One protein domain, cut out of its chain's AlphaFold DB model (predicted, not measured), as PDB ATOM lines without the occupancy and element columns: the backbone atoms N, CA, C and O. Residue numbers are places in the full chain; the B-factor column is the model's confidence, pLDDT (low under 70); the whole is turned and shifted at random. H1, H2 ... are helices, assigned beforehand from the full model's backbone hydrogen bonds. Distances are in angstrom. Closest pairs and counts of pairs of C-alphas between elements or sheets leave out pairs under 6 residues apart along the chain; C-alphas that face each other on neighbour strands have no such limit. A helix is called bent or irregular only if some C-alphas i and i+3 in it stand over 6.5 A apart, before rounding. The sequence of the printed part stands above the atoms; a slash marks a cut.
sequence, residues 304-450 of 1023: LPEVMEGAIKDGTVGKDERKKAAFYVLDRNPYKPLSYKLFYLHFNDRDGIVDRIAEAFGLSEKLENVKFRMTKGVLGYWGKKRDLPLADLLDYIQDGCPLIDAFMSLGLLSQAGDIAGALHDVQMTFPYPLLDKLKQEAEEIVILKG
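This is residues 304 to 450 of the 1023 residues of the protein "Zinc-ribbon domain-containing protein" of Megasphaera sp. AM44-1BH (UniProt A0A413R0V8). Two small helical lobes are bridged by one long helix, H5: H1, H2 and H3 fold back on each other in one lobe, with short H4 beside the first end of H5. In the other lobe H6 folds back along H5, and H7, H8 and H9 gather beyond it. The printed part has 147 residues with nine named helices, H1 to H9 in order, and no named strand; the class is all helix. It is only just compact, close to loose, with a radius of gyration of the C-alphas of 17.1 A, and spans 55 by 31 by 22 A.

H1, residues 304 to 313, and H2, residues 322 to 332, form a hairpin; the closest C-alphas, of Pro 305 and Val 329, are 5.1 A apart. H2 forms another with H3, residues 337 to 346, with Leu 330 and Ser 339 closest at 4.8 A between C-alphas. The hub is H5, residues 364 to 386; its residues 366 to 374 alone touch H3, at a steep tilt of 39 degrees, the closest C-alphas being Pro 337 and Leu 367, 6.1 A. H6, residues 390 to 398, forms a hairpin with H5, C-alphas 379 and 391 closest at 4.7 A. H8, residues 412 to 427, and H9, residues 433 to 450, form a hairpin, C-alphas 420 and 442 closest at 5.2 A. Every O i to N i+4 pair is within hydrogen-bond range in H1, H2, H9, and in H4, residues 353 to 360, and H7, residues 403 to 409; H3 has 5 of 6, H5 18 of 19, H6 3 of 5 and H8 10 of 12.

H1 begins at C-alpha 304 (-2.318, 58.286, -52.917). H5 measures 32.6 A, H9 26.4 A, ending at C-alpha 450 (-24.313, 39.194, -4.705). H8 is irregular: C-alphas 414 and 417 are 8.0 A apart.

The C-alphas farthest apart, of Leu 304 and Gly 450, are 56.3 A apart. The printed part has no cut and no long link. Low confidence covers 25 residues, among them 304 to 313.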
ATOM      1  N   LEU A 304      -3.150  58.926 -53.933       58.56
ATOM      2  CA  LEU A 304      -2.318  58.286 -52.917       58.56
ATOM      3  C   LEU A 304      -3.085  57.787 -51.671       58.56
ATOM      4  O   LEU A 304      -2.773  56.685 -51.210       58.56
ATOM      5  N   PRO A 305      -4.087  58.507 -51.124       60.31
ATOM      6  CA  PRO A 305      -4.861  58.051 -49.973       60.31
ATOM      7  C   PRO A 305      -5.645  56.767 -50.259       60.31
ATOM      8  O   PRO A 305      -5.658  55.877 -49.416       60.31
ATOM      9  N   GLU A 306      -6.227  56.608 -51.454       63.28
ATOM     10  CA  GLU A 306      -6.986  55.397 -51.813       63.28
ATOM     11  C   GLU A 306      -6.076  54.169 -51.959       63.28
ATOM     12  O   GLU A 306      -6.398  53.076 -51.482       63.28
ATOM     13  N   VAL A 307      -4.897  54.357 -52.558       63.59
ATOM     14  CA  VAL A 307      -3.866  53.314 -52.661       63.59
ATOM     15  C   VAL A 307      -3.367  52.909 -51.269       63.59
ATOM     16  O   VAL A 307      -3.193  51.721 -50.983       63.59
ATOM     17  N   MET A 308      -3.178  53.881 -50.375       64.31
ATOM     18  CA  MET A 308      -2.710  53.651 -49.008       64.31
ATOM     19  C   MET A 308      -3.786  52.991 -48.129       64.31
ATOM     20  O   MET A 308      -3.467  52.099 -47.344       64.31
ATOM     21  N   GLU A 309      -5.066  53.335 -48.317       66.50
ATOM     22  CA  GLU A 309      -6.211  52.627 -47.725       66.50
ATOM     23  C   GLU A 309      -6.223  51.141 -48.118       66.50
ATOM     24  O   GLU A 309      -6.408  50.274 -47.256       66.50
ATOM     25  N   GLY A 310      -6.003  50.837 -49.403       65.06
ATOM     26  CA  GLY A 310      -5.871  49.467 -49.906       65.06
ATOM     27  C   GLY A 310      -4.686  48.730 -49.278       65.06
ATOM     28  O   GLY A 310      -4.843  47.639 -48.734       65.06
ATOM     29  N   ALA A 311      -3.517  49.373 -49.233       63.53
ATOM     30  CA  ALA A 311      -2.303  48.800 -48.655       63.53
ATOM     31  C   ALA A 311      -2.429  48.480 -47.147       63.53
ATOM     32  O   ALA A 311      -1.903  47.471 -46.665       63.53
ATOM     33  N   ILE A 312      -3.149  49.307 -46.378       66.31
ATOM     34  CA  ILE A 312      -3.431  49.020 -44.962       66.31
ATOM     35  C   ILE A 312      -4.363  47.806 -44.834       66.31
ATOM     36  O   ILE A 312      -4.106  46.935 -43.998       66.31
ATOM     37  N   LYS A 313      -5.422  47.728 -45.655       68.25
ATOM     38  CA  LYS A 313      -6.392  46.615 -45.636       68.25
ATOM     39  C   LYS A 313      -5.763  45.278 -46.015       68.25
ATOM     40  O   LYS A 313      -6.002  44.290 -45.328       68.25
ATOM     41  N   ASP A 314      -4.924  45.274 -47.044       70.94
ATOM     42  CA  ASP A 314      -4.266  44.068 -47.556       70.94
ATOM     43  C   ASP A 314      -3.045  43.666 -46.706       70.94
ATOM     44  O   ASP A 314      -2.393  42.652 -46.954       70.94
ATOM     45  N   GLY A 315      -2.733  44.451 -45.668       61.03
ATOM     46  CA  GLY A 315      -1.698  44.151 -44.684       61.03
ATOM     47  C   GLY A 315      -0.267  44.374 -45.172       61.03
ATOM     48  O   GLY A 315       0.663  44.011 -44.446       61.03
ATOM     49  N   THR A 316      -0.084  44.987 -46.345       68.50
ATOM     50  CA  THR A 316       1.225  45.266 -46.959       68.50
ATOM     51  C   THR A 316       1.999  46.354 -46.213       68.50
ATOM     52  O   THR A 316       3.229  46.369 -46.243       68.50
ATOM     53  N   VAL A 317       1.304  47.216 -45.462       68.38
ATOM     54  CA  VAL A 317       1.921  48.172 -44.530       68.38
ATOM     55  C   VAL A 317       2.323  47.465 -43.228       68.38
ATOM     56  O   VAL A 317       1.490  46.866 -42.532       68.38
ATOM     57  N   GLY A 318       3.609  47.552 -42.869       64.31
ATOM     58  CA  GLY A 318       4.165  46.983 -41.633       64.31
ATOM     59  C   GLY A 318       3.531  47.566 -40.363       64.31
ATOM     60  O   GLY A 318       3.087  48.711 -40.353       64.31
ATOM     61  N   LYS A 319       3.483  46.785 -39.270       64.62
ATOM     62  CA  LYS A 319       2.765  47.147 -38.024       64.62
ATOM     63  C   LYS A 319       3.134  48.530 -37.465       64.62
ATOM     64  O   LYS A 319       2.237  49.233 -37.010       64.62
ATOM     65  N   ASP A 320       4.404  48.925 -37.550       68.31
ATOM     66  CA  ASP A 320       4.896  50.205 -37.016       68.31
ATOM     67  C   ASP A 320       4.527  51.416 -37.895       68.31
ATOM     68  O   ASP A 320       4.436  52.543 -37.409       68.31
ATOM     69  N   GLU A 321       4.243  51.187 -39.180       73.06
ATOM     70  CA  GLU A 321       3.904  52.224 -40.166       73.06
ATOM     71  C   GLU A 321       2.384  52.438 -40.293       73.06
ATOM     72  O   GLU A 321       1.941  53.499 -40.729       73.06
ATOM     73  N   ARG A 322       1.558  51.479 -39.842       72.06
ATOM     74  CA  ARG A 322       0.083  51.543 -39.939       72.06
ATOM     75  C   ARG A 322      -0.530  52.753 -39.238       72.06
ATOM     76  O   ARG A 322      -1.496  53.316 -39.738       72.06
ATOM     77  N   LYS A 323       0.053  53.181 -38.113       76.19
ATOM     78  CA  LYS A 323      -0.357  54.411 -37.419       76.19
ATOM     79  C   LYS A 323      -0.120  55.638 -38.298       76.19
ATOM     80  O   LYS A 323      -1.040  56.401 -38.555       76.19
ATOM     81  N   LYS A 324       1.089  55.805 -38.834       78.06
ATOM     82  CA  LYS A 324       1.397  56.941 -39.720       78.06
ATOM     83  C   LYS A 324       0.513  56.937 -40.970       78.06
ATOM     84  O   LYS A 324       0.041  57.987 -41.385       78.06
ATOM     85  N   ALA A 325       0.249  55.753 -41.519       73.19
ATOM     86  CA  ALA A 325      -0.587  55.594 -42.697       73.19
ATOM     87  C   ALA A 325      -2.061  55.944 -42.437       73.19
ATOM     88  O   ALA A 325      -2.666  56.652 -43.232       73.19
ATOM     89  N   ALA A 326      -2.629  55.522 -41.304       79.25
ATOM     90  CA  ALA A 326      -3.999  55.879 -40.938       79.25
ATOM     91  C   ALA A 326      -4.168  57.381 -40.647       79.25
ATOM     92  O   ALA A 326      -5.192  57.952 -41.011       79.25
ATOM     93  N   PHE A 327      -3.157  58.024 -40.047       82.88
ATOM     94  CA  PHE A 327      -3.117  59.483 -39.908       82.88
ATOM     95  C   PHE A 327      -3.133  60.173 -41.279       82.88
ATOM     96  O   PHE A 327      -4.002  61.000 -41.530       82.88
ATOM     97  N   TYR A 328      -2.231  59.772 -42.183       80.06
ATOM     98  CA  TYR A 328      -2.129  60.338 -43.531       80.06
ATOM     99  C   TYR A 328      -3.436  60.212 -44.329       80.06
ATOM    100  O   TYR A 328      -3.862  61.159 -44.982       80.06
ATOM    101  N   VAL A 329      -4.099  59.054 -44.246       79.44
ATOM    102  CA  VAL A 329      -5.383  58.818 -44.920       79.44
ATOM    103  C   VAL A 329      -6.481  59.735 -44.377       79.44
ATOM    104  O   VAL A 329      -7.227  60.302 -45.169       79.44
ATOM    105  N   LEU A 330      -6.598  59.903 -43.055       83.25
ATOM    106  CA  LEU A 330      -7.625  60.776 -42.474       83.25
ATOM    107  C   LEU A 330      -7.380  62.254 -42.793       83.25
ATOM    108  O   LEU A 330      -8.318  62.937 -43.188       83.25
ATOM    109  N   ASP A 331      -6.130  62.707 -42.694       81.69
ATOM    110  CA  ASP A 331      -5.719  64.081 -43.005       81.69
ATOM    111  C   ASP A 331      -6.043  64.469 -44.457       81.69
ATOM    112  O   ASP A 331      -6.570  65.544 -44.735       81.69
ATOM    113  N   ARG A 332      -5.792  63.557 -45.403       78.06
ATOM    114  CA  ARG A 332      -6.003  63.813 -46.836       78.06
ATOM    115  C   ARG A 332      -7.408  63.504 -47.329       78.06
ATOM    116  O   ARG A 332      -7.798  63.982 -48.392       78.06
ATOM    117  N   ASN A 333      -8.163  62.702 -46.588       77.25
ATOM    118  CA  ASN A 333      -9.474  62.225 -47.006       77.25
ATOM    119  C   ASN A 333     -10.501  62.233 -45.852       77.25
ATOM    120  O   ASN A 333     -11.083  61.186 -45.528       77.25
ATOM    121  N   PRO A 334     -10.757  63.402 -45.229       77.25
ATOM    122  CA  PRO A 334     -11.639  63.529 -44.067       77.25
ATOM    123  C   PRO A 334     -13.129  63.434 -44.426       77.25
ATOM    124  O   PRO A 334     -13.987  63.425 -43.560       77.25
ATOM    125  N   TYR A 335     -13.497  63.335 -45.700       76.88
ATOM    126  CA  TYR A 335     -14.897  63.220 -46.124       76.88
ATOM    127  C   TYR A 335     -15.332  61.764 -46.389       76.88
ATOM    128  O   TYR A 335     -16.498  61.515 -46.717       76.88
ATOM    129  N   LYS A 336     -14.440  60.772 -46.212       79.56
ATOM    130  CA  LYS A 336     -14.773  59.342 -46.332       79.56
ATOM    131  C   LYS A 336     -14.864  58.651 -44.963       79.56
ATOM    132  O   LYS A 336     -13.873  58.606 -44.240       79.56
ATOM    133  N   PRO A 337     -15.983  57.968 -44.641       79.88
ATOM    134  CA  PRO A 337     -16.134  57.220 -43.383       79.88
ATOM    135  C   PRO A 337     -15.058  56.149 -43.136       79.88
ATOM    136  O   PRO A 337     -14.773  55.785 -41.997       79.88
ATOM    137  N   LEU A 338     -14.462  55.615 -44.205       78.12
ATOM    138  CA  LEU A 338     -13.430  54.586 -44.117       78.12
ATOM    139  C   LEU A 338     -12.124  55.106 -43.496       78.12
ATOM    140  O   LEU A 338     -11.484  54.359 -42.755       78.12
ATOM    141  N   SER A 339     -11.761  56.366 -43.740       84.19
ATOM    142  CA  SER A 339     -10.569  57.000 -43.170       84.19
ATOM    143  C   SER A 339     -10.626  57.005 -41.643       84.19
ATOM    144  O   SER A 339      -9.685  56.589 -40.968       84.19
ATOM    145  N   TYR A 340     -11.794  57.347 -41.097       83.94
ATOM    146  CA  TYR A 340     -12.070  57.316 -39.662       83.94
ATOM    147  C   TYR A 340     -11.969  55.907 -39.081       83.94
ATOM    148  O   TYR A 340     -11.358  55.712 -38.034       83.94
ATOM    149  N   LYS A 341     -12.500  54.895 -39.784       81.69
ATOM    150  CA  LYS A 341     -12.383  53.487 -39.372       81.69
ATOM    151  C   LYS A 341     -10.919  53.069 -39.197       81.69
ATOM    152  O   LYS A 341     -10.567  52.430 -38.208       81.69
ATOM    153  N   LEU A 342     -10.076  53.393 -40.178       78.00
ATOM    154  CA  LEU A 342      -8.647  53.069 -40.144       78.00
ATOM    155  C   LEU A 342      -7.934  53.823 -39.021       78.00
ATOM    156  O   LEU A 342      -7.076  53.248 -38.351       78.00
ATOM    157  N   PHE A 343      -8.323  55.076 -38.785       80.62
ATOM    158  CA  PHE A 343      -7.794  55.877 -37.693       80.62
ATOM    159  C   PHE A 343      -8.129  55.269 -36.323       80.62
ATOM    160  O   PHE A 343      -7.209  54.974 -35.564       80.62
ATOM    161  N   TYR A 344      -9.398  54.949 -36.047       78.19
ATOM    162  CA  TYR A 344      -9.826  54.320 -34.785       78.19
ATOM    163  C   TYR A 344      -9.170  52.954 -34.512       78.19
ATOM    164  O   TYR A 344      -8.975  52.577 -33.360       78.19
ATOM    165  N   LEU A 345      -8.806  52.184 -35.546       75.31
ATOM    166  CA  LEU A 345      -8.106  50.899 -35.370       75.31
ATOM    167  C   LEU A 345      -6.676  51.063 -34.837       75.31
ATOM    168  O   LEU A 345      -6.097  50.122 -34.287       75.31
ATOM    169  N   HIS A 346      -6.075  52.229 -35.058       75.38
ATOM    170  CA  HIS A 346      -4.655  52.470 -34.824       75.38
ATOM    171  C   HIS A 346      -4.391  53.576 -33.795       75.38
ATOM    172  O   HIS A 346      -3.306  53.603 -33.201       75.38
ATOM    173  N   PHE A 347      -5.380  54.426 -33.528       72.94
ATOM    174  CA  PHE A 347      -5.343  55.518 -32.566       72.94
ATOM    175  C   PHE A 347      -6.552  55.454 -31.638       72.94
ATOM    176  O   PHE A 347      -7.660  55.135 -32.052       72.94
ATOM    177  N   ASN A 348      -6.308  55.757 -30.367       67.12
ATOM    178  CA  ASN A 348      -7.322  55.763 -29.325       67.12
ATOM    179  C   ASN A 348      -7.768  57.214 -29.078       67.12
ATOM    180  O   ASN A 348      -7.068  57.946 -28.378       67.12
ATOM    181  N   ASP A 349      -8.869  57.637 -29.701       69.44
ATOM    182  CA  ASP A 349      -9.430  58.981 -29.527       69.44
ATOM    183  C   ASP A 349     -10.284  59.048 -28.256       69.44
ATOM    184  O   ASP A 349     -11.473  58.739 -28.267       69.44
ATOM    185  N   ARG A 350      -9.646  59.408 -27.139       65.38
ATOM    186  CA  ARG A 350     -10.301  59.495 -25.824       65.38
ATOM    187  C   ARG A 350     -11.090  60.788 -25.620       65.38
ATOM    188  O   ARG A 350     -12.012  60.796 -24.817       65.38
ATOM    189  N   ASP A 351     -10.737  61.846 -26.345       67.25
ATOM    190  CA  ASP A 351     -11.274  63.197 -26.141       67.25
ATOM    191  C   ASP A 351     -12.358  63.564 -27.181       67.25
ATOM    192  O   ASP A 351     -12.771  64.728 -27.276       67.25
ATOM    193  N   GLY A 352     -12.798  62.583 -27.985       72.75
ATOM    194  CA  GLY A 352     -13.844  62.727 -29.006       72.75
ATOM    195  C   GLY A 352     -13.470  63.700 -30.125       72.75
ATOM    196  O   GLY A 352     -14.324  64.368 -30.703       72.75
ATOM    197  N   ILE A 353     -12.181  63.866 -30.401       76.75
ATOM    198  CA  ILE A 353     -11.691  64.882 -31.333       76.75
ATOM    199  C   ILE A 353     -11.934  64.447 -32.776       76.75
ATOM    200  O   ILE A 353     -12.266  65.270 -33.624       76.75
ATOM    201  N   VAL A 354     -11.832  63.148 -33.050       80.81
ATOM    202  CA  VAL A 354     -12.144  62.553 -34.353       80.81
ATOM    203  C   VAL A 354     -13.631  62.720 -34.677       80.81
ATOM    204  O   VAL A 354     -13.980  62.943 -35.838       80.81
ATOM    205  N   ASP A 355     -14.491  62.716 -33.656       79.56
ATOM    206  CA  ASP A 355     -15.911  63.043 -33.801       79.56
ATOM    207  C   ASP A 355     -16.131  64.497 -34.176       79.56
ATOM    208  O   ASP A 355     -16.913  64.773 -35.083       79.56
ATOM    209  N   ARG A 356     -15.384  65.421 -33.561       79.06
ATOM    210  CA  ARG A 356     -15.418  66.839 -33.944       79.06
ATOM    211  C   ARG A 356     -14.929  67.055 -35.377       79.06
ATOM    212  O   ARG A 356     -15.520  67.853 -36.101       79.06
ATOM    213  N   ILE A 357     -13.908  66.315 -35.826       81.50
ATOM    214  CA  ILE A 357     -13.483  66.327 -37.238       81.50
ATOM    215  C   ILE A 357     -14.636  65.829 -38.124       81.50
ATOM    216  O   ILE A 357     -14.993  66.483 -39.097       81.50
ATOM    217  N   ALA A 358     -15.256  64.691 -37.805       82.06
ATOM    218  CA  ALA A 358     -16.373  64.155 -38.590       82.06
ATOM    219  C   ALA A 358     -17.588  65.088 -38.620       82.06
ATOM    220  O   ALA A 358     -18.222  65.233 -39.665       82.06
ATOM    221  N   GLU A 359     -17.899  65.743 -37.508       77.38
ATOM    222  CA  GLU A 359     -18.934  66.767 -37.413       77.38
ATOM    223  C   GLU A 359     -18.613  67.973 -38.300       77.38
ATOM    224  O   GLU A 359     -19.493  68.458 -39.018       77.38
ATOM    225  N   ALA A 360     -17.344  68.398 -38.348       72.38
ATOM    226  CA  ALA A 360     -16.886  69.450 -39.254       72.38
ATOM    227  C   ALA A 360     -17.286  69.140 -40.708       72.38
ATOM    228  O   ALA A 360     -17.896  69.974 -41.377       72.38
ATOM    229  N   PHE A 361     -17.071  67.897 -41.146       75.50
ATOM    230  CA  PHE A 361     -17.404  67.407 -42.489       75.50
ATOM    231  C   PHE A 361     -18.826  66.819 -42.623       75.50
ATOM    232  O   PHE A 361     -19.176  66.260 -43.665       75.50
ATOM    233  N   GLY A 362     -19.676  66.940 -41.598       71.50
ATOM    234  CA  GLY A 362     -21.073  66.497 -41.632       71.50
ATOM    235  C   GLY A 362     -21.269  64.976 -41.722       71.50
ATOM    236  O   GLY A 362     -22.266  64.525 -42.302       71.50
ATOM    237  N   LEU A 363     -20.336  64.196 -41.169       78.69
ATOM    238  CA  LEU A 363     -20.280  62.731 -41.208       78.69
ATOM    239  C   LEU A 363     -20.705  62.030 -39.909       78.69
ATOM    240  O   LEU A 363     -20.667  60.801 -39.880       78.69
ATOM    241  N   SER A 364     -21.136  62.753 -38.871       78.44
ATOM    242  CA  SER A 364     -21.403  62.199 -37.530       78.44
ATOM    243  C   SER A 364     -22.270  60.927 -37.546       78.44
ATOM    244  O   SER A 364     -21.892  59.908 -36.977       78.44
ATOM    245  N   GLU A 365     -23.372  60.920 -38.302       77.31
ATOM    246  CA  GLU A 365     -24.267  59.755 -38.424       77.31
ATOM    247  C   GLU A 365     -23.599  58.544 -39.106       77.31
ATOM    248  O   GLU A 365     -23.765  57.387 -38.708       77.31
ATOM    249  N   LYS A 366     -22.798  58.793 -40.150       80.25
ATOM    250  CA  LYS A 366     -22.044  57.731 -40.830       80.25
ATOM    251  C   LYS A 366     -20.938  57.189 -39.926       80.25
ATOM    252  O   LYS A 366     -20.628  56.001 -40.016       80.25
ATOM    253  N   LEU A 367     -20.358  58.035 -39.074       82.19
ATOM    254  CA  LEU A 367     -19.297  57.648 -38.157       82.19
ATOM    255  C   LEU A 367     -19.806  56.772 -37.009       82.19
ATOM    256  O   LEU A 367     -19.167  55.768 -36.701       82.19
ATOM    257  N   GLU A 368     -20.976  57.067 -36.445       82.75
ATOM    258  CA  GLU A 368     -21.572  56.222 -35.398       82.75
ATOM    259  C   GLU A 368     -21.793  54.780 -35.872       82.75
ATOM    260  O   GLU A 368     -21.420  53.821 -35.195       82.75
ATOM    261  N   ASN A 369     -22.252  54.602 -37.112       81.94
ATOM    262  CA  ASN A 369     -22.365  53.279 -37.732       81.94
ATOM    263  C   ASN A 369     -21.013  52.551 -37.868       81.94
ATOM    264  O   ASN A 369     -20.943  51.320 -37.785       81.94
ATOM    265  N   VAL A 370     -19.929  53.291 -38.114       82.25
ATOM    266  CA  VAL A 370     -18.572  52.733 -38.194       82.25
ATOM    267  C   VAL A 370     -18.093  52.298 -36.811       82.25
ATOM    268  O   VAL A 370     -17.638  51.158 -36.679       82.25
ATOM    269  N   LYS A 371     -18.233  53.157 -35.794       81.62
ATOM    270  CA  LYS A 371     -17.852  52.852 -34.408       81.62
ATOM    271  C   LYS A 371     -18.594  51.637 -33.879       81.62
ATOM    272  O   LYS A 371     -17.948  50.707 -33.412       81.62
ATOM    273  N   PHE A 372     -19.914  51.585 -34.055       84.12
ATOM    274  CA  PHE A 372     -20.731  50.453 -33.628       84.12
ATOM    275  C   PHE A 372     -20.204  49.118 -34.183       84.12
ATOM    276  O   PHE A 372     -19.927  48.176 -33.438       84.12
ATOM    277  N   ARG A 373     -19.964  49.051 -35.501       83.44
ATOM    278  CA  ARG A 373     -19.424  47.846 -36.157       83.44
ATOM    279  C   ARG A 373     -18.031  47.476 -35.652       83.44
ATOM    280  O   ARG A 373     -17.707  46.290 -35.580       83.44
ATOM    281  N   MET A 374     -17.196  48.467 -35.344       80.69
ATOM    282  CA  MET A 374     -15.868  48.235 -34.777       80.69
ATOM    283  C   MET A 374     -15.957  47.669 -33.361       80.69
ATOM    284  O   MET A 374     -15.367  46.617 -33.113       80.69
ATOM    285  N   THR A 375     -16.736  48.297 -32.478       82.81
ATOM    286  CA  THR A 375     -16.974  47.831 -31.103       82.81
ATOM    287  C   THR A 375     -17.505  46.404 -31.103       82.81
ATOM    288  O   THR A 375     -16.949  45.546 -30.421       82.81
ATOM    289  N   LYS A 376     -18.500  46.105 -31.947       86.00
ATOM    290  CA  LYS A 376     -19.052  44.753 -32.102       86.00
ATOM    291  C   LYS A 376     -17.993  43.736 -32.530       86.00
ATOM    292  O   LYS A 376     -17.927  42.635 -31.989       86.00
ATOM    293  N   GLY A 377     -17.123  44.103 -33.473       84.50
ATOM    294  CA  GLY A 377     -16.008  43.256 -33.902       84.50
ATOM    295  C   GLY A 377     -14.997  42.979 -32.784       84.50
ATOM    296  O   GLY A 377     -14.556  41.839 -32.623       84.50
ATOM    297  N   VAL A 378     -14.656  43.999 -31.989       83.56
ATOM    298  CA  VAL A 378     -13.762  43.865 -30.828       83.56
ATOM    299  C   VAL A 378     -14.405  42.973 -29.766       83.56
ATOM    300  O   VAL A 378     -13.792  41.986 -29.361       83.56
ATOM    301  N   LEU A 379     -15.650  43.246 -29.376       86.25
ATOM    302  CA  LEU A 379     -16.394  42.421 -28.423       86.25
ATOM    303  C   LEU A 379     -16.535  40.978 -28.910       86.25
ATOM    304  O   LEU A 379     -16.369  40.058 -28.120       86.25
ATOM    305  N   GLY A 380     -16.726  40.750 -30.210       86.94
ATOM    306  CA  GLY A 380     -16.788  39.403 -30.779       86.94
ATOM    307  C   GLY A 380     -15.459  38.651 -30.687       86.94
ATOM    308  O   GLY A 380     -15.441  37.446 -30.438       86.94
ATOM    309  N   TYR A 381     -14.330  39.344 -30.851       85.50
ATOM    310  CA  TYR A 381     -13.004  38.750 -30.666       85.50
ATOM    311  C   TYR A 381     -12.731  38.394 -29.197       85.50
ATOM    312  O   TYR A 381     -12.303  37.276 -28.900       85.50
ATOM    313  N   TRP A 382     -12.997  39.323 -28.275       81.81
ATOM    314  CA  TRP A 382     -12.794  39.107 -26.838       81.81
ATOM    315  C   TRP A 382     -13.775  38.091 -26.256       81.81
ATOM    316  O   TRP A 382     -13.370  37.239 -25.466       81.81
ATOM    317  N   GLY A 383     -15.023  38.126 -26.718       85.50
ATOM    318  CA  GLY A 383     -16.067  37.171 -26.379       85.50
ATOM    319  C   GLY A 383     -15.665  35.747 -26.740       85.50
ATOM    320  O   GLY A 383     -15.629  34.888 -25.870       85.50
ATOM    321  N   LYS A 384     -15.189  35.510 -27.971       88.00
ATOM    322  CA  LYS A 384     -14.664  34.193 -28.385       88.00
ATOM    323  C   LYS A 384     -13.494  33.700 -27.535       88.00
ATOM    324  O   LYS A 384     -13.353  32.500 -27.334       88.00
ATOM    325  N   LYS A 385     -12.627  34.599 -27.062       86.62
ATOM    326  CA  LYS A 385     -11.471  34.231 -26.230       86.62
ATOM    327  C   LYS A 385     -11.883  33.797 -24.819       86.62
ATOM    328  O   LYS A 385     -11.156  33.024 -24.200       86.62
ATOM    329  N   ARG A 386     -12.997  34.327 -24.312       83.75
ATOM    330  CA  ARG A 386     -13.516  34.070 -22.959       83.75
ATOM    331  C   ARG A 386     -14.751  33.169 -22.927       83.75
ATOM    332  O   ARG A 386     -15.229  32.893 -21.839       83.75
ATOM    333  N   ASP A 387     -15.217  32.713 -24.087       86.81
ATOM    334  CA  ASP A 387     -16.471  31.969 -24.260       86.81
ATOM    335  C   ASP A 387     -17.703  32.738 -23.739       86.81
ATOM    336  O   ASP A 387     -18.555  32.207 -23.037       86.81
ATOM    337  N   LEU A 388     -17.762  34.035 -24.065       89.00
ATOM    338  CA  LEU A 388     -18.822  34.960 -23.654       89.00
ATOM    339  C   LEU A 388     -19.457  35.640 -24.882       89.00
ATOM    340  O   LEU A 388     -18.725  36.077 -25.778       89.00
ATOM    341  N   PRO A 389     -20.786  35.833 -24.931       89.00
ATOM    342  CA  PRO A 389     -21.482  36.446 -26.069       89.00
ATOM    343  C   PRO A 389     -21.433  37.988 -26.045       89.00
ATOM    344  O   PRO A 389     -22.434  38.673 -26.222       89.00
ATOM    345  N   LEU A 390     -20.249  38.575 -25.829       88.12
ATOM    346  CA  LEU A 390     -20.100  40.022 -25.595       88.12
ATOM    347  C   LEU A 390     -20.579  40.904 -26.763       88.12
ATOM    348  O   LEU A 390     -21.010  42.028 -26.539       88.12
ATOM    349  N   ALA A 391     -20.464  40.425 -28.006       87.06
ATOM    350  CA  ALA A 391     -20.905  41.175 -29.186       87.06
ATOM    351  C   ALA A 391     -22.429  41.271 -29.284       87.06
ATOM    352  O   ALA A 391     -22.929  42.293 -29.745       87.06
ATOM    353  N   ASP A 392     -23.129  40.222 -28.852       85.94
ATOM    354  CA  ASP A 392     -24.586  40.152 -28.905       85.94
ATOM    355  C   ASP A 392     -25.179  41.113 -27.871       85.94
ATOM    356  O   ASP A 392     -26.108  41.850 -28.176       85.94
ATOM    357  N   LEU A 393     -24.553  41.223 -26.692       85.25
ATOM    358  CA  LEU A 393     -24.940  42.179 -25.647       85.25
ATOM    359  C   LEU A 393     -24.946  43.646 -26.119       85.25
ATOM    360  O   LEU A 393     -25.749  44.445 -25.642       85.25
ATOM    361  N   LEU A 394     -24.069  44.013 -27.062       83.88
ATOM    362  CA  LEU A 394     -24.030  45.368 -27.616       83.88
ATOM    363  C   LEU A 394     -25.252  45.672 -28.499       83.88
ATOM    364  O   LEU A 394     -25.702  46.816 -28.523       83.88
ATOM    365  N   ASP A 395     -25.784  44.667 -29.206       81.75
ATOM    366  CA  ASP A 395     -26.988  44.824 -30.030       81.75
ATOM    367  C   ASP A 395     -28.202  45.140 -29.146       81.75
ATOM    368  O   ASP A 395     -28.943  46.072 -29.444       81.75
ATOM    369  N   TYR A 396     -28.339  44.454 -28.003       77.50
ATOM    370  CA  TYR A 396     -29.421  44.713 -27.047       77.50
ATOM    371  C   TYR A 396     -29.426  46.166 -26.570       77.50
ATOM    372  O   TYR A 396     -30.465  46.817 -26.611       77.50
ATOM    373  N   ILE A 397     -28.269  46.715 -26.193       72.62
ATOM    374  CA  ILE A 397     -28.191  48.113 -25.745       72.62
ATOM    375  C   ILE A 397     -28.424  49.096 -26.898       72.62
ATOM    376  O   ILE A 397     -29.017  50.153 -26.674       72.62
ATOM    377  N   GLN A 398     -27.992  48.777 -28.125       75.00
ATOM    378  CA  GLN A 398     -28.280  49.612 -29.297       75.00
ATOM    379  C   GLN A 398     -29.782  49.673 -29.595       75.00
ATOM    380  O   GLN A 398     -30.296  50.745 -29.911       75.00
ATOM    381  N   ASP A 399     -30.477  48.550 -29.429       70.88
ATOM    382  CA  ASP A 399     -31.933  48.449 -29.543       70.88
ATOM    383  C   ASP A 399     -32.658  49.038 -28.313       70.88
ATOM    384  O   ASP A 399     -33.885  49.003 -28.224       70.88
ATOM    385  N   GLY A 400     -31.894  49.608 -27.373       67.62
ATOM    386  CA  GLY A 400     -32.351  50.265 -26.154       67.62
ATOM    387  C   GLY A 400     -32.639  49.316 -24.993       67.62
ATOM    388  O   GLY A 400     -33.057  49.798 -23.936       67.62
ATOM    389  N   CYS A 401     -32.527  47.997 -25.181       67.44
ATOM    390  CA  CYS A 401     -32.965  46.970 -24.230       67.44
ATOM    391  C   CYS A 401     -32.063  46.958 -22.985       67.44
ATOM    392  O   CYS A 401     -30.842  47.030 -23.142       67.44
ATOM    393  N   PRO A 402     -32.624  46.839 -21.764       72.81
ATOM    394  CA  PRO A 402     -31.835  46.701 -20.546       72.81
ATOM    395  C   PRO A 402     -30.956  45.456 -20.628       72.81
ATOM    396  O   PRO A 402     -31.424  44.372 -20.985       72.81
ATOM    397  N   LEU A 403     -29.677  45.581 -20.279       80.75
ATOM    398  CA  LEU A 403     -28.713  44.489 -20.424       80.75
ATOM    399  C   LEU A 403     -29.079  43.245 -19.607       80.75
ATOM    400  O   LEU A 403     -28.770  42.119 -20.003       80.75
ATOM    401  N   ILE A 404     -29.761  43.438 -18.480       76.75
ATOM    402  CA  ILE A 404     -30.267  42.345 -17.652       76.75
ATOM    403  C   ILE A 404     -31.195  41.415 -18.449       76.75
ATOM    404  O   ILE A 404     -31.081  40.203 -18.299       76.75
ATOM    405  N   ASP A 405     -32.009  41.919 -19.384       72.62
ATOM    406  CA  ASP A 405     -32.865  41.076 -20.236       72.62
ATOM    407  C   ASP A 405     -32.046  40.166 -21.153       72.62
ATOM    408  O   ASP A 405     -32.379  38.994 -21.358       72.62
ATOM    409  N   ALA A 406     -30.930  40.677 -21.671       77.19
ATOM    410  CA  ALA A 406     -29.990  39.882 -22.452       77.19
ATOM    411  C   ALA A 406     -29.326  38.807 -21.580       77.19
ATOM    412  O   ALA A 406     -29.220  37.653 -21.987       77.19
ATOM    413  N   PHE A 407     -28.927  39.152 -20.352       80.50
ATOM    414  CA  PHE A 407     -28.337  38.186 -19.423       80.50
ATOM    415  C   PHE A 407     -29.313  37.074 -19.063       80.50
ATOM    416  O   PHE A 407     -28.903  35.920 -18.957       80.50
ATOM    417  N   MET A 408     -30.590  37.398 -18.893       73.69
ATOM    418  CA  MET A 408     -31.600  36.410 -18.540       73.69
ATOM    419  C   MET A 408     -31.992  35.539 -19.734       73.69
ATOM    420  O   MET A 408     -31.940  34.316 -19.627       73.69
ATOM    421  N   SER A 409     -32.293  36.140 -20.888       68.06
ATOM    422  CA  SER A 409     -32.665  35.401 -22.107       68.06
ATOM    423  C   SER A 409     -31.562  34.465 -22.611       68.06
ATOM    424  O   SER A 409     -31.851  33.409 -23.170       68.06
ATOM    425  N   LEU A 410     -30.298  34.829 -22.386       76.06
ATOM    426  CA  LEU A 410     -29.137  34.032 -22.781       76.06
ATOM    427  C   LEU A 410     -28.594  33.147 -21.641       76.06
ATOM    428  O   LEU A 410     -27.598  32.451 -21.839       76.06
ATOM    429  N   GLY A 411     -29.209  33.160 -20.450       78.38
ATOM    430  CA  GLY A 411     -28.783  32.344 -19.303       78.38
ATOM    431  C   GLY A 411     -27.410  32.720 -18.717       78.38
ATOM    432  O   GLY A 411     -26.726  31.886 -18.123       78.38
ATOM    433  N   LEU A 412     -26.988  33.974 -18.875       84.50
ATOM    434  CA  LEU A 412     -25.648  34.481 -18.551       84.50
ATOM    435  C   LEU A 412     -25.505  35.008 -17.121       84.50
ATOM    436  O   LEU A 412     -24.411  35.414 -16.729       84.50
ATOM    437  N   LEU A 413     -26.565  34.987 -16.306       81.94
ATOM    438  CA  LEU A 413     -26.515  35.481 -14.923       81.94
ATOM    439  C   LEU A 413     -25.412  34.784 -14.099       81.94
ATOM    440  O   LEU A 413     -24.749  35.391 -13.253       81.94
ATOM    441  N   SER A 414     -25.150  33.504 -14.377       81.12
ATOM    442  CA  SER A 414     -24.050  32.748 -13.767       81.12
ATOM    443  C   SER A 414     -22.665  33.346 -14.079       81.12
ATOM    444  O   SER A 414     -21.829  33.397 -13.177       81.12
ATOM    445  N   GLN A 415     -22.483  33.896 -15.282       87.00
ATOM    446  CA  GLN A 415     -21.243  34.450 -15.841       87.00
ATOM    447  C   GLN A 415     -21.115  35.977 -15.682       87.00
ATOM    448  O   GLN A 415     -20.185  36.579 -16.219       87.00
ATOM    449  N   ALA A 416     -22.022  36.630 -14.947       85.94
ATOM    450  CA  ALA A 416     -22.081  38.091 -14.882       85.94
ATOM    451  C   ALA A 416     -20.758  38.766 -14.469       85.94
ATOM    452  O   ALA A 416     -20.361  39.769 -15.062       85.94
ATOM    453  N   GLY A 417     -20.039  38.182 -13.503       84.81
ATOM    454  CA  GLY A 417     -18.729  38.681 -13.069       84.81
ATOM    455  C   GLY A 417     -17.657  38.581 -14.157       84.81
ATOM    456  O   GLY A 417     -16.870  39.512 -14.338       84.81
ATOM    457  N   ASP A 418     -17.663  37.491 -14.929       87.00
ATOM    458  CA  ASP A 418     -16.726  37.278 -16.036       87.00
ATOM    459  C   ASP A 418     -16.998  38.251 -17.193       87.00
ATOM    460  O   ASP A 418     -16.058  38.765 -17.808       87.00
ATOM    461  N   ILE A 419     -18.277  38.553 -17.452       89.50
ATOM    462  CA  ILE A 419     -18.716  39.531 -18.455       89.50
ATOM    463  C   ILE A 419     -18.295  40.947 -18.055       89.50
ATOM    464  O   ILE A 419     -17.644  41.620 -18.854       89.50
ATOM    465  N   ALA A 420     -18.584  41.382 -16.825       87.50
ATOM    466  CA  ALA A 420     -18.167  42.697 -16.330       87.50
ATOM    467  C   ALA A 420     -16.636  42.863 -16.389       87.50
ATOM    468  O   ALA A 420     -16.124  43.858 -16.911       87.50
ATOM    469  N   GLY A 421     -15.887  41.836 -15.966       86.50
ATOM    470  CA  GLY A 421     -14.428  41.812 -16.081       86.50
ATOM    471  C   GLY A 421     -13.929  41.858 -17.531       86.50
ATOM    472  O   GLY A 421     -12.929  42.510 -17.824       86.50
ATOM    473  N   ALA A 422     -14.614  41.198 -18.471       86.12
ATOM    474  CA  ALA A 422     -14.268  41.253 -19.893       86.12
ATOM    475  C   ALA A 422     -14.557  42.616 -20.528       86.12
ATOM    476  O   ALA A 422     -13.744  43.105 -21.311       86.12
ATOM    477  N   LEU A 423     -15.672  43.252 -20.171       87.81
ATOM    478  CA  LEU A 423     -16.026  44.589 -20.647       87.81
ATOM    479  C   LEU A 423     -15.057  45.652 -20.120       87.81
ATOM    480  O   LEU A 423     -14.654  46.528 -20.885       87.81
ATOM    481  N   HIS A 424     -14.601  45.526 -18.869       85.88
ATOM    482  CA  HIS A 424     -13.541  46.370 -18.311       85.88
ATOM    483  C   HIS A 424     -12.254  46.311 -19.154       85.88
ATOM    484  O   HIS A 424     -11.697  47.350 -19.519       85.88
ATOM    485  N   ASP A 425     -11.810  45.109 -19.530       81.88
ATOM    486  CA  ASP A 425     -10.606  44.926 -20.352       81.88
ATOM    487  C   ASP A 425     -10.757  45.521 -21.765       81.88
ATOM    488  O   ASP A 425      -9.812  46.099 -22.321       81.88
ATOM    489  N   VAL A 426     -11.953  45.408 -22.356       80.75
ATOM    490  CA  VAL A 426     -12.251  45.956 -23.689       80.75
ATOM    491  C   VAL A 426     -12.316  47.484 -23.659       80.75
ATOM    492  O   VAL A 426     -11.712  48.123 -24.523       80.75
ATOM    493  N   GLN A 427     -12.961  48.075 -22.650       78.62
ATOM    494  CA  GLN A 427     -13.095  49.529 -22.478       78.62
ATOM    495  C   GLN A 427     -11.735  50.227 -22.389       78.62
ATOM    496  O   GLN A 427     -11.515  51.266 -23.011       78.62
ATOM    497  N   MET A 428     -10.773  49.616 -21.691       71.50
ATOM    498  CA  MET A 428      -9.404  50.141 -21.606       71.50
ATOM    499  C   MET A 428      -8.700  50.216 -22.973       71.50
ATOM    500  O   MET A 428      -7.757  50.998 -23.147       71.50
ATOM    501  N   THR A 429      -9.169  49.431 -23.945       67.75
ATOM    502  CA  THR A 429      -8.611  49.333 -25.299       67.75
ATOM    503  C   THR A 429      -9.386  50.175 -26.322       67.75
ATOM    504  O   THR A 429      -8.758  50.745 -27.214       67.75
ATOM    505  N   PHE A 430     -10.715  50.280 -26.198       72.06
ATOM    506  CA  PHE A 430     -11.593  50.998 -27.130       72.06
ATOM    507  C   PHE A 430     -12.675  51.799 -26.373       72.06
ATOM    508  O   PHE A 430     -13.703  51.227 -26.016       72.06
ATOM    509  N   PRO A 431     -12.468  53.101 -26.110       66.50
ATOM    510  CA  PRO A 431     -13.454  53.942 -25.447       66.50
ATOM    511  C   PRO A 431     -14.579  54.279 -26.424       66.50
ATOM    512  O   PRO A 431     -14.356  54.835 -27.500       66.50
ATOM    513  N   TYR A 432     -15.798  53.914 -26.051       77.75
ATOM    514  CA  TYR A 432     -17.001  54.220 -26.807       77.75
ATOM    515  C   TYR A 432     -18.147  54.386 -25.810       77.75
ATOM    516  O   TYR A 432     -18.349  53.471 -25.013       77.75
ATOM    517  N   PRO A 433     -18.929  55.479 -25.857       78.19
ATOM    518  CA  PRO A 433     -19.961  55.730 -24.850       78.19
ATOM    519  C   PRO A 433     -20.959  54.575 -24.666       78.19
ATOM    520  O   PRO A 433     -21.376  54.281 -23.548       78.19
ATOM    521  N   LEU A 434     -21.299  53.857 -25.746       77.06
ATOM    522  CA  LEU A 434     -22.186  52.689 -25.659       77.06
ATOM    523  C   LEU A 434     -21.543  51.515 -24.899       77.06
ATOM    524  O   LEU A 434     -22.240  50.759 -24.229       77.06
ATOM    525  N   LEU A 435     -20.220  51.363 -24.994       81.12
ATOM    526  CA  LEU A 435     -19.468  50.347 -24.261       81.12
ATOM    527  C   LEU A 435     -19.358  50.697 -22.772       81.12
ATOM    528  O   LEU A 435     -19.413  49.801 -21.934       81.12
ATOM    529  N   ASP A 436     -19.231  51.983 -22.444       81.62
ATOM    530  CA  ASP A 436     -19.230  52.458 -21.056       81.62
ATOM    531  C   ASP A 436     -20.566  52.132 -20.380       81.62
ATOM    532  O   ASP A 436     -20.586  51.566 -19.287       81.62
ATOM    533  N   LYS A 437     -21.673  52.390 -21.092       83.25
ATOM    534  CA  LYS A 437     -23.025  52.011 -20.669       83.25
ATOM    535  C   LYS A 437     -23.157  50.492 -20.489       83.25
ATOM    536  O   LYS A 437     -23.596  50.039 -19.437       83.25
ATOM    537  N   LEU A 438     -22.692  49.706 -21.468       85.06
ATOM    538  CA  LEU A 438     -22.697  48.237 -21.416       85.06
ATOM    539  C   LEU A 438     -21.953  47.684 -20.196       85.06
ATOM    540  O   LEU A 438     -22.413  46.748 -19.548       85.06
ATOM    541  N   LYS A 439     -20.794  48.259 -19.878       86.44
ATOM    542  CA  LYS A 439     -20.001  47.856 -18.719       86.44
ATOM    543  C   LYS A 439     -20.699  48.203 -17.407       86.44
ATOM    544  O   LYS A 439     -20.743  47.350 -16.526       86.44
ATOM    545  N   GLN A 440     -21.211  49.426 -17.282       85.94
ATOM    546  CA  GLN A 440     -21.892  49.871 -16.070       85.94
ATOM    547  C   GLN A 440     -23.084  48.959 -15.751       85.94
ATOM    548  O   GLN A 440     -23.168  48.436 -14.642       85.94
ATOM    549  N   GLU A 441     -23.940  48.691 -16.742       86.00
ATOM    550  CA  GLU A 441     -25.088  47.798 -16.560       86.00
ATOM    551  C   GLU A 441     -24.639  46.373 -16.172       86.00
ATOM    552  O   GLU A 441     -25.253  45.739 -15.319       86.00
ATOM    553  N   ALA A 442     -23.526  45.865 -16.717       86.75
ATOM    554  CA  ALA A 442     -23.005  44.547 -16.341       86.75
ATOM    555  C   ALA A 442     -22.491  44.493 -14.889       86.75
ATOM    556  O   ALA A 442     -22.688  43.488 -14.205       86.75
ATOM    557  N   GLU A 443     -21.829  45.551 -14.409       86.44
ATOM    558  CA  GLU A 443     -21.347  45.656 -13.024       86.44
ATOM    559  C   GLU A 443     -22.514  45.738 -12.023       86.44
ATOM    560  O   GLU A 443     -22.471  45.095 -10.972       86.44
ATOM    561  N   GLU A 444     -23.591  46.443 -12.374       84.12
ATOM    562  CA  GLU A 444     -24.820  46.517 -11.570       84.12
ATOM    563  C   GLU A 444     -25.474  45.131 -11.395       84.12
ATOM    564  O   GLU A 444     -25.851  44.756 -10.281       84.12
ATOM    565  N   ILE A 445     -25.507  44.306 -12.449       83.69
ATOM    566  CA  ILE A 445     -26.027  42.926 -12.383       83.69
ATOM    567  C   ILE A 445     -25.209  42.060 -11.410       83.69
ATOM    568  O   ILE A 445     -25.768  41.243 -10.672       83.69
ATOM    569  N   VAL A 446     -23.883  42.235 -11.371       84.00
ATOM    570  CA  VAL A 446     -23.008  41.507 -10.435       84.00
ATOM    571  C   VAL A 446     -23.345  41.853  -8.985       84.00
ATOM    572  O   VAL A 446     -23.392  40.957  -8.139       84.00
ATOM    573  N   ILE A 447     -23.618  43.130  -8.707       81.75
ATOM    574  CA  ILE A 447     -24.003  43.608  -7.374       81.75
ATOM    575  C   ILE A 447     -25.352  43.005  -6.957       81.75
ATOM    576  O   ILE A 447     -25.445  42.428  -5.872       81.75
ATOM    577  N   LEU A 448     -26.364  43.057  -7.832       76.00
ATOM    578  CA  LEU A 448     -27.700  42.492  -7.574       76.00
ATOM    579  C   LEU A 448     -27.672  40.973  -7.350       76.00
ATOM    580  O   LEU A 448     -28.441  40.434  -6.559       76.00
ATOM    581  N   LYS A 449     -26.771  40.256  -8.025       75.06
ATOM    582  CA  LYS A 449     -26.583  38.820  -7.795       75.06
ATOM    583  C   LYS A 449     -25.940  38.535  -6.435       75.06
ATOM    584  O   LYS A 449     -26.304  37.554  -5.790       75.06
ATOM    585  N   GLY A 450     -24.990  39.361  -5.995       70.25
ATOM    586  CA  GLY A 450     -24.313  39.194  -4.705       70.25
ATOM    587  C   GLY A 450     -25.250  39.338  -3.502       70.25
ATOM    588  O   GLY A 450     -25.120  38.586  -2.538       70.25
TER     589      GLY A 450